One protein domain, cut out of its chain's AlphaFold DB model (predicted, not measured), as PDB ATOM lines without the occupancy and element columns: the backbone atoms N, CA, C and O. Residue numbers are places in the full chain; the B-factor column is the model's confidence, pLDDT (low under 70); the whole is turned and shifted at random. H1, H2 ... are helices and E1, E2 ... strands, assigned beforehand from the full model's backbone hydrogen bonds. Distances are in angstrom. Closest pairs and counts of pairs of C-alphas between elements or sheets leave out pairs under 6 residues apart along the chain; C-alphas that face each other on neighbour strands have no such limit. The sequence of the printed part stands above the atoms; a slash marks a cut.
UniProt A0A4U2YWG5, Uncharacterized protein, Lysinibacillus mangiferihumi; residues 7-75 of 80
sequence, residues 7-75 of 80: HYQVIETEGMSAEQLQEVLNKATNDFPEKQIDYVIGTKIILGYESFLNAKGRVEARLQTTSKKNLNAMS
ATOM      1  N   HIS A   7      16.059  45.289 -25.084       83.25
ATOM      2  CA  HIS A   7      14.869  45.714 -24.368       83.25
ATOM      3  C   HIS A   7      14.279  44.522 -23.636       83.25
ATOM      4  O   HIS A   7      14.341  43.395 -24.127       83.25
ATOM      5  N   TYR A   8      13.699  44.797 -22.473       88.06
ATOM      6  CA  TYR A   8      13.046  43.796 -21.651       88.06
ATOM      7  C   TYR A   8      11.612  44.216 -21.360       88.06
ATOM      8  O   TYR A   8      11.347  45.370 -21.022       88.06
ATOM      9  N   GLN A   9      10.701  43.260 -21.476       89.44
ATOM     10  CA  GLN A   9       9.323  43.357 -21.026       89.44
ATOM     11  C   GLN A   9       9.125  42.337 -19.908       89.44
ATOM     12  O   GLN A   9       9.445  41.164 -20.077       89.44
ATOM     13  N   VAL A  10       8.601  42.778 -18.768       93.50
ATOM     14  CA  VAL A  10       8.316  41.902 -17.626       93.50
ATOM     15  C   VAL A  10       6.828  41.576 -17.611       93.50
ATOM     16  O   VAL A  10       5.994  42.465 -17.785       93.50
ATOM     17  N   ILE A  11       6.509  40.304 -17.410       93.44
ATOM     18  CA  ILE A  11       5.156  39.779 -17.263       93.44
ATOM     19  C   ILE A  11       5.056  39.153 -15.878       93.44
ATOM     20  O   ILE A  11       5.773  38.207 -15.563       93.44
ATOM     21  N   GLU A  12       4.164  39.696 -15.062       95.44
ATOM     22  CA  GLU A  12       3.772  39.128 -13.775       95.44
ATOM     23  C   GLU A  12       2.756  38.014 -14.015       95.44
ATOM     24  O   GLU A  12       1.774  38.231 -14.717       95.44
ATOM     25  N   THR A  13       2.986  36.835 -13.450       94.56
ATOM     26  CA  THR A  13       2.166  35.631 -13.654       94.56
ATOM     27  C   THR A  13       1.524  35.128 -12.362       94.56
ATOM     28  O   THR A  13       0.954  34.038 -12.338       94.56
ATOM     29  N   GLU A  14       1.646  35.872 -11.260       95.56
ATOM     30  CA  GLU A  14       1.065  35.485  -9.975       95.56
ATOM     31  C   GLU A  14      -0.464  35.420 -10.068       95.56
ATOM     32  O   GLU A  14      -1.114  36.356 -10.527       95.56
ATOM     33  N   GLY A  15      -1.038  34.290  -9.650       94.44
ATOM     34  CA  GLY A  15      -2.486  34.075  -9.662       94.44
ATOM     35  C   GLY A  15      -3.111  33.854 -11.044       94.44
ATOM     36  O   GLY A  15      -4.332  33.744 -11.120       94.44
ATOM     37  N   MET A  16      -2.322  33.766 -12.122       95.31
ATOM     38  CA  MET A  16      -2.840  33.460 -13.463       95.31
ATOM     39  C   MET A  16      -3.101  31.962 -13.646       95.31
ATOM     40  O   MET A  16      -2.285  31.127 -13.246       95.31
ATOM     41  N   SER A  17      -4.208  31.616 -14.310       95.69
ATOM     42  CA  SER A  17      -4.416  30.257 -14.822       95.69
ATOM     43  C   SER A  17      -3.491  29.962 -16.007       95.69
ATOM     44  O   SER A  17      -2.896  30.864 -16.605       95.69
ATOM     45  N   ALA A  18      -3.394  28.685 -16.383       92.81
ATOM     46  CA  ALA A  18      -2.630  28.279 -17.558       92.81
ATOM     47  C   ALA A  18      -3.176  28.916 -18.848       92.81
ATOM     48  O   ALA A  18      -2.385  29.367 -19.677       92.81
ATOM     49  N   GLU A  19      -4.504  29.017 -19.005       96.06
ATOM     50  CA  GLU A  19      -5.097  29.657 -20.186       96.06
ATOM     51  C   GLU A  19      -4.781  31.157 -20.233       96.06
ATOM     52  O   GLU A  19      -4.395  31.675 -21.281       96.06
ATOM     53  N   GLN A  20      -4.881  31.846 -19.092       94.88
ATOM     54  CA  GLN A  20      -4.568  33.275 -18.997       94.88
ATOM     55  C   GLN A  20      -3.096  33.550 -19.303       94.88
ATOM     56  O   GLN A  20      -2.776  34.477 -20.047       94.88
ATOM     57  N   LEU A  21      -2.194  32.723 -18.771       92.88
ATOM     58  CA  LEU A  21      -0.770  32.823 -19.064       92.88
ATOM     59  C   LEU A  21      -0.499  32.650 -20.562       92.88
ATOM     60  O   LEU A  21       0.260  33.424 -21.148       92.88
ATOM     61  N   GLN A  22      -1.129  31.656 -21.190       91.12
ATOM     62  CA  GLN A  22      -0.976  31.404 -22.618       91.12
ATOM     63  C   GLN A  22      -1.462  32.592 -23.458       91.12
ATOM     64  O   GLN A  22      -0.766  33.011 -24.382       91.12
ATOM     65  N   GLU A  23      -2.618  33.167 -23.129       93.81
ATOM     66  CA  GLU A  23      -3.147  34.347 -23.818       93.81
ATOM     67  C   GLU A  23      -2.205  35.554 -23.686       93.81
ATOM     68  O   GLU A  23      -1.887  36.212 -24.683       93.81
ATOM     69  N   VAL A  24      -1.703  35.814 -22.474       91.81
ATOM     70  CA  VAL A  24      -0.778  36.921 -22.196       91.81
ATOM     71  C   VAL A  24       0.534  36.755 -22.958       91.81
ATOM     72  O   VAL A  24       1.005  37.718 -23.567       91.81
ATOM     73  N   LEU A  25       1.113  35.552 -22.966       89.31
ATOM     74  CA  LEU A  25       2.351  35.277 -23.695       89.31
ATOM     75  C   LEU A  25       2.153  35.422 -25.202       89.31
ATOM     76  O   LEU A  25       2.925  36.142 -25.833       89.31
ATOM     77  N   ASN A  26       1.088  34.835 -25.753       89.62
ATOM     78  CA  ASN A  26       0.763  34.955 -27.173       89.62
ATOM     79  C   ASN A  26       0.636  36.421 -27.583       89.62
ATOM     80  O   ASN A  26       1.238  36.844 -28.567       89.62
ATOM     81  N   LYS A  27      -0.101  37.221 -26.804       88.94
ATOM     82  CA  LYS A  27      -0.250  38.656 -27.059       88.94
ATOM     83  C   LYS A  27       1.086  39.391 -26.974       88.94
ATOM     84  O   LYS A  27       1.380  40.220 -27.829       88.94
ATOM     85  N   ALA A  28       1.903  39.093 -25.966       85.19
ATOM     86  CA  ALA A  28       3.172  39.778 -25.748       85.19
ATOM     87  C   ALA A  28       4.210  39.506 -26.852       85.19
ATOM     88  O   ALA A  28       5.025  40.390 -27.139       85.19
ATOM     89  N   THR A  29       4.164  38.327 -27.482       80.75
ATOM     90  CA  THR A  29       5.060  37.931 -28.582       80.75
ATOM     91  C   THR A  29       4.492  38.202 -29.978       80.75
ATOM     92  O   THR A  29       5.248  38.175 -30.942       80.75
ATOM     93  N   ASN A  30       3.192  38.487 -30.123       81.62
ATOM     94  CA  ASN A  30       2.565  38.683 -31.439       81.62
ATOM     95  C   ASN A  30       3.045  39.957 -32.155       81.62
ATOM     96  O   ASN A  30       3.226  39.961 -33.369       81.62
ATOM     97  N   ASP A  31       3.284  41.035 -31.405       71.75
ATOM     98  CA  ASP A  31       3.670  42.329 -31.987       71.75
ATOM     99  C   ASP A  31       5.117  42.348 -32.506       71.75
ATOM    100  O   ASP A  31       5.474  43.195 -33.325       71.75
ATOM    101  N   PHE A  32       5.967  41.440 -32.013       71.00
ATOM    102  CA  PHE A  32       7.390  41.394 -32.348       71.00
ATOM    103  C   PHE A  32       7.889  39.948 -32.397       71.00
ATOM    104  O   PHE A  32       8.086  39.348 -31.338       71.00
ATOM    105  N   PRO A  33       8.184  39.405 -33.591       70.88
ATOM    106  CA  PRO A  33       8.658  38.030 -33.728       70.88
ATOM    107  C   PRO A  33      10.039  37.802 -33.095       70.88
ATOM    108  O   PRO A  33      10.390  36.662 -32.809       70.88
ATOM    109  N   GLU A  34      10.823  38.858 -32.841       75.25
ATOM    110  CA  GLU A  34      12.101  38.740 -32.124       75.25
ATOM    111  C   GLU A  34      11.964  38.664 -30.595       75.25
ATOM    112  O   GLU A  34      12.969  38.445 -29.913       75.25
ATOM    113  N   LYS A  35      10.765  38.873 -30.030       85.75
ATOM    114  CA  LYS A  35      10.555  38.726 -28.585       85.75
ATOM    115  C   LYS A  35      10.586  37.258 -28.196       85.75
ATOM    116  O   LYS A  35       9.778  36.463 -28.661       85.75
ATOM    117  N   GLN A  36      11.473  36.935 -27.266       85.38
ATOM    118  CA  GLN A  36      11.624  35.597 -26.708       85.38
ATOM    119  C   GLN A  36      11.707  35.656 -25.185       85.38
ATOM    120  O   GLN A  36      12.030  36.695 -24.610       85.38
ATOM    121  N   ILE A  37      11.413  34.537 -24.527       88.69
ATOM    122  CA  ILE A  37      11.608  34.410 -23.083       88.69
ATOM    123  C   ILE A  37      13.109  34.321 -22.808       88.69
ATOM    124  O   ILE A  37      13.766  33.380 -23.245       88.69
ATOM    125  N   ASP A  38      13.627  35.288 -22.057       89.06
ATOM    126  CA  ASP A  38      15.027  35.317 -21.638       89.06
ATOM    127  C   ASP A  38      15.209  34.725 -20.244       89.06
ATOM    128  O   ASP A  38      16.126  33.940 -20.008       89.06
ATOM    129  N   TYR A  39      14.335  35.117 -19.314       90.94
ATOM    130  CA  TYR A  39      14.428  34.716 -17.916       90.94
ATOM    131  C   TYR A  39      13.054  34.409 -17.333       90.94
ATOM    132  O   TYR A  39      12.046  35.013 -17.705       90.94
ATOM    133  N   VAL A  40      13.047  33.514 -16.349       92.50
ATOM    134  CA  VAL A  40      11.898  33.239 -15.487       92.50
ATOM    135  C   VAL A  40      12.379  33.317 -14.043       92.50
ATOM    136  O   VAL A  40      13.328  32.630 -13.668       92.50
ATOM    137  N   ILE A  41      11.767  34.189 -13.243       93.12
ATOM    138  CA  ILE A  41      12.151  34.442 -11.849       93.12
ATOM    139  C   ILE A  41      10.888  34.429 -10.991       93.12
ATOM    140  O   ILE A  41      10.120  35.389 -10.988       93.12
ATOM    141  N   GLY A  42      10.672  33.340 -10.250       93.00
ATOM    142  CA  GLY A  42       9.455  33.157  -9.457       93.00
ATOM    143  C   GLY A  42       8.207  33.248 -10.337       93.00
ATOM    144  O   GLY A  42       8.074  32.503 -11.303       93.00
ATOM    145  N   THR A  43       7.323  34.193 -10.022       93.81
ATOM    146  CA  THR A  43       6.100  34.501 -10.779       93.81
ATOM    147  C   THR A  43       6.312  35.570 -11.856       93.81
ATOM    148  O   THR A  43       5.374  36.267 -12.223       93.81
ATOM    149  N   LYS A  44       7.541  35.757 -12.351       94.31
ATOM    150  CA  LYS A  44       7.859  36.758 -13.380       94.31
ATOM    151  C   LYS A  44       8.495  36.110 -14.595       94.31
ATOM    152  O   LYS A  44       9.482  35.387 -14.467       94.31
ATOM    153  N   ILE A  45       7.982  36.436 -15.773       93.00
ATOM    154  CA  ILE A  45       8.578  36.087 -17.063       93.00
ATOM    155  C   ILE A  45       9.156  37.357 -17.678       93.00
ATOM    156  O   ILE A  45       8.475  38.373 -17.789       93.00
ATOM    157  N   ILE A  46      10.421  37.307 -18.082       91.81
ATOM    158  CA  ILE A  46      11.120  38.424 -18.709       91.81
ATOM    159  C   ILE A  46      11.314  38.084 -20.182       91.81
ATOM    160  O   ILE A  46      12.068  37.173 -20.527       91.81
ATOM    161  N   LEU A  47      10.631  38.831 -21.043       90.31
ATOM    162  CA  LEU A  47      10.786  38.754 -22.485       90.31
ATOM    163  C   LEU A  47      11.862  39.734 -22.935       90.31
ATOM    164  O   LEU A  47      11.756  40.931 -22.665       90.31
ATOM    165  N   GLY A  48      12.878  39.242 -23.632       87.38
ATOM    166  CA  GLY A  48      13.910  40.073 -24.232       87.38
ATOM    167  C   GLY A  48      13.764  40.171 -25.739       87.38
ATOM    168  O   GLY A  48      13.347  39.224 -26.403       87.38
ATOM    169  N   TYR A  49      14.137  41.325 -26.285       85.75
ATOM    170  CA  TYR A  49      14.271  41.520 -27.725       85.75
ATOM    171  C   TYR A  49      15.329  42.575 -28.039       85.75
ATOM    172  O   TYR A  49      15.552  43.525 -27.282       85.75
ATOM    173  N   GLU A  50      15.995  42.421 -29.179       75.25
ATOM    174  CA  GLU A  50      16.806  43.498 -29.735       75.25
ATOM    175  C   GLU A  50      15.882  44.469 -30.471       75.25
ATOM    176  O   GLU A  50      15.063  44.060 -31.288       75.25
ATOM    177  N   SER A  51      15.994  45.770 -30.202       62.78
ATOM    178  CA  SER A  51      15.249  46.748 -30.998       62.78
ATOM    179  C   SER A  51      15.664  46.645 -32.475       62.78
ATOM    180  O   SER A  51      16.846  46.588 -32.823       62.78
ATOM    181  N   PHE A  52      14.675  46.655 -33.365       57.44
ATOM    182  CA  PHE A  52      14.862  46.569 -34.816       57.44
ATOM    183  C   PHE A  52      15.760  47.702 -35.363       57.44
ATOM    184  O   PHE A  52      16.511  47.532 -36.331       57.44
ATOM    185  N   LEU A  53      15.764  48.856 -34.677       55.75
ATOM    186  CA  LEU A  53      16.627  50.005 -34.975       55.75
ATOM    187  C   LEU A  53      18.115  49.733 -34.684       55.75
ATOM    188  O   LEU A  53      18.987  50.475 -35.136       55.75
ATOM    189  N   ASN A  54      18.436  48.664 -33.958       57.97
ATOM    190  CA  ASN A  54      19.767  48.429 -33.410       57.97
ATOM    191  C   ASN A  54      20.692  47.775 -34.429       57.97
ATOM    192  O   ASN A  54      21.839  48.176 -34.580       57.97
ATOM    193  N   ALA A  55      20.259  46.731 -35.117       58.50
ATOM    194  CA  ALA A  55      21.140  46.029 -36.047       58.50
ATOM    195  C   ALA A  55      20.822  46.452 -37.476       58.50
ATOM    196  O   ALA A  55      21.651  47.074 -38.140       58.50
ATOM    197  N   LYS A  56      19.588  46.189 -37.902       59.66
ATOM    198  CA  LYS A  56      19.119  46.450 -39.256       59.66
ATOM    199  C   LYS A  56      18.952  47.944 -39.524       59.66
ATOM    200  O   LYS A  56      19.538  48.434 -40.481       59.66
ATOM    201  N   GLY A  57      18.328  48.692 -38.607       60.84
ATOM    202  CA  GLY A  57      18.203  50.152 -38.733       60.84
ATOM    203  C   GLY A  57      19.550  50.883 -38.817       60.84
ATOM    204  O   GLY A  57      19.719  51.769 -39.650       60.84
ATOM    205  N   ARG A  58      20.565  50.475 -38.035       60.75
ATOM    206  CA  ARG A  58      21.926  51.038 -38.155       60.75
ATOM    207  C   ARG A  58      22.618  50.645 -39.461       60.75
ATOM    208  O   ARG A  58      23.380  51.450 -39.988       60.75
ATOM    209  N   VAL A  59      22.401  49.432 -39.972       66.19
ATOM    210  CA  VAL A  59      22.963  48.988 -41.260       66.19
ATOM    211  C   VAL A  59      22.305  49.731 -42.425       66.19
ATOM    212  O   VAL A  59      23.016  50.254 -43.276       66.19
ATOM    213  N   GLU A  60      20.983  49.866 -42.424       64.38
ATOM    214  CA  GLU A  60      20.225  50.605 -43.439       64.38
ATOM    215  C   GLU A  60      20.533  52.106 -43.402       64.38
ATOM    216  O   GLU A  60      20.814  52.697 -44.444       64.38
ATOM    217  N   ALA A  61      20.592  52.721 -42.214       61.41
ATOM    218  CA  ALA A  61      21.013  54.114 -42.065       61.41
ATOM    219  C   ALA A  61      22.448  54.331 -42.570       61.41
ATOM    220  O   ALA A  61      22.701  55.299 -43.285       61.41
ATOM    221  N   ARG A  62      23.376  53.405 -42.267       61.09
ATOM    222  CA  ARG A  62      24.743  53.435 -42.812       61.09
ATOM    223  C   ARG A  62      24.732  53.355 -44.334       61.09
ATOM    224  O   ARG A  62      25.349  54.204 -44.965       61.09
ATOM    225  N   LEU A  63      24.006  52.402 -44.919       67.00
ATOM    226  CA  LEU A  63      23.884  52.253 -46.372       67.00
ATOM    227  C   LEU A  63      23.338  53.529 -47.034       67.00
ATOM    228  O   LEU A  63      23.914  53.999 -48.012       67.00
ATOM    229  N   GLN A  64      22.305  54.155 -46.461       62.22
ATOM    230  CA  GLN A  64      21.755  55.416 -46.969       62.22
ATOM    231  C   GLN A  64      22.742  56.589 -46.857       62.22
ATOM    232  O   GLN A  64      22.847  57.393 -47.785       62.22
ATOM    233  N   THR A  65      23.494  56.697 -45.755       58.19
ATOM    234  CA  THR A  65      24.534  57.731 -45.620       58.19
ATOM    235  C   THR A  65      25.706  57.523 -46.579       58.19
ATOM    236  O   THR A  65      26.204  58.501 -47.133       58.19
ATOM    237  N   THR A  66      26.123  56.278 -46.832       59.06
ATOM    238  CA  THR A  66      27.207  55.977 -47.778       59.06
ATOM    239  C   THR A  66      26.782  56.273 -49.217       59.06
ATOM    240  O   THR A  66      27.530  56.922 -49.945       59.06
ATOM    241  N   SER A  67      25.555  55.904 -49.610       57.19
ATOM    242  CA  SER A  67      25.013  56.248 -50.933       57.19
ATOM    243  C   SER A  67      24.901  57.761 -51.147       57.19
ATOM    244  O   SER A  67      25.259  58.253 -52.216       57.19
ATOM    245  N   LYS A  68      24.487  58.531 -50.129       54.47
ATOM    246  CA  LYS A  68      24.453  60.006 -50.209       54.47
ATOM    247  C   LYS A  68      25.847  60.634 -50.322       54.47
ATOM    248  O   LYS A  68      26.004  61.641 -51.004       54.47
ATOM    249  N   LYS A  69      26.868  60.046 -49.688       51.06
ATOM    250  CA  LYS A  69      28.250  60.550 -49.757       51.06
ATOM    251  C   LYS A  69      28.881  60.333 -51.140       51.06
ATOM    252  O   LYS A  69      29.601  61.209 -51.604       51.06
ATOM    253  N   ASN A  70      28.561  59.225 -51.813       52.19
ATOM    254  CA  ASN A  70      29.040  58.948 -53.174       52.19
ATOM    255  C   ASN A  70      28.359  59.819 -54.241       52.19
ATOM    256  O   ASN A  70      29.019  60.239 -55.185       52.19
ATOM    257  N   LEU A  71      27.076  60.157 -54.069       50.50
ATOM    258  CA  LEU A  71      26.378  61.080 -54.974       50.50
ATOM    259  C   LEU A  71      26.955  62.503 -54.912       50.50
ATOM    260  O   LEU A  71      27.155  63.117 -55.953       50.50
ATOM    261  N   ASN A  72      27.317  62.993 -53.723       49.97
ATOM    262  CA  ASN A  72      27.928  64.320 -53.577       49.97
ATOM    263  C   ASN A  72      29.409  64.377 -54.002       49.97
ATOM    264  O   ASN A  72      29.923  65.465 -54.236       49.97
ATOM    265  N   ALA A  73      30.102  63.237 -54.098       51.81
ATOM    266  CA  ALA A  73      31.487  63.179 -54.577       51.81
ATOM    267  C   ALA A  73      31.589  63.118 -56.114       51.81
ATOM    268  O   ALA A  73      32.597  63.541 -56.666       51.81
ATOM    269  N   MET A  74      30.551  62.641 -56.812       47.81
ATOM    270  CA  MET A  74      30.536  62.552 -58.282       47.81
ATOM    271  C   MET A  74      30.069  63.833 -58.991       47.81
ATOM    272  O   MET A  74      30.148  63.907 -60.213       47.81
ATOM    273  N   SER A  75      29.581  64.841 -58.263       50.47
ATOM    274  CA  SER A  75      29.063  66.084 -58.863       50.47
ATOM    275  C   SER A  75      30.059  67.249 -58.905       50.47
ATOM    276  O   SER A  75      29.699  68.299 -59.425       50.47
TER     277      SER A  75
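This is residues 7 to 75 of the 80 residues of an uncharacterized protein of Lysinibacillus mangiferihumi (UniProt A0A4U2YWG5). A small antiparallel sheet of three strands has the helix H1 over one face, its other face bare, and a long helical arm, H2, sticks out beyond the end of E3 and makes much of the length. Residues 54 to 60 and 62 to 75, most of them in H2, stand free of the small body. You will find 69 residues printed, with two named helices and three named strands in the order E1, H1, E2, E3, H2; the sheet runs E1, E3, E2, and the class is mixed, helices and strands. The whole is extended, with a radius of gyration of the C-alphas of 19.6 A and spans of 67 by 19 by 10 A.

Begin with the sheet's inner strand, E3, residues 44 to 50. On one side of it look for the edge strand E1, residues 7 to 12, antiparallel at 161 degrees; N 9 and O 47 are within hydrogen-bond range at 2.8 A. On the other side is the edge strand E2, residues 36 to 41, antiparallel at 148 degrees, with N 46 and O 39 at 2.8 A; E2 and E3 form a hairpin. The sheet is only just strongly twisted, its C-alphas lying up to 4.5 A off the best plane. H1, residues 18 to 30, is on the sheet at a height of 9.6 A, over E3 and along the strands, at 14 degrees to E3 on the local plane. The closest C-alphas of H1 and E2 are those of Thr 29 and Gln 36, 7.2 A apart. E1, H1 and E2 make a split strand-helix-strand unit, two strands running the same way with a helix between them in the chain and E3 between them in the sheet; its crossover is right-handed. H2, residues 56 to 73, is not on the sheet and is apart from E1, H1 and E2. In H1 and H2 every O i to N i+4 pair is within hydrogen-bond range.

Find C-alpha 7 at (14.869, 45.714, -24.368); from there E1 runs 16.7 A to Glu 12. H1 runs 18.1 A from Ala 18 at (-2.630, 28.279, -17.558) to Asn 30. E2 covers 14.9 A from Gln 36 to Ile 41, and E3 19.8 A from Lys 44 to Glu 50. H2 runs 25.8 A from Lys 56 to C-alpha 73 at (31.487, 63.179, -54.577).

Look at Gly 15 and Ser 75 for the two C-alphas farthest apart, 66.6 A. The printed part has no cut, and its four links are tight. Mean pLDDT of the printed part is 77.5; residues 51 to 75 are under 70, and H2 has a mean of 58.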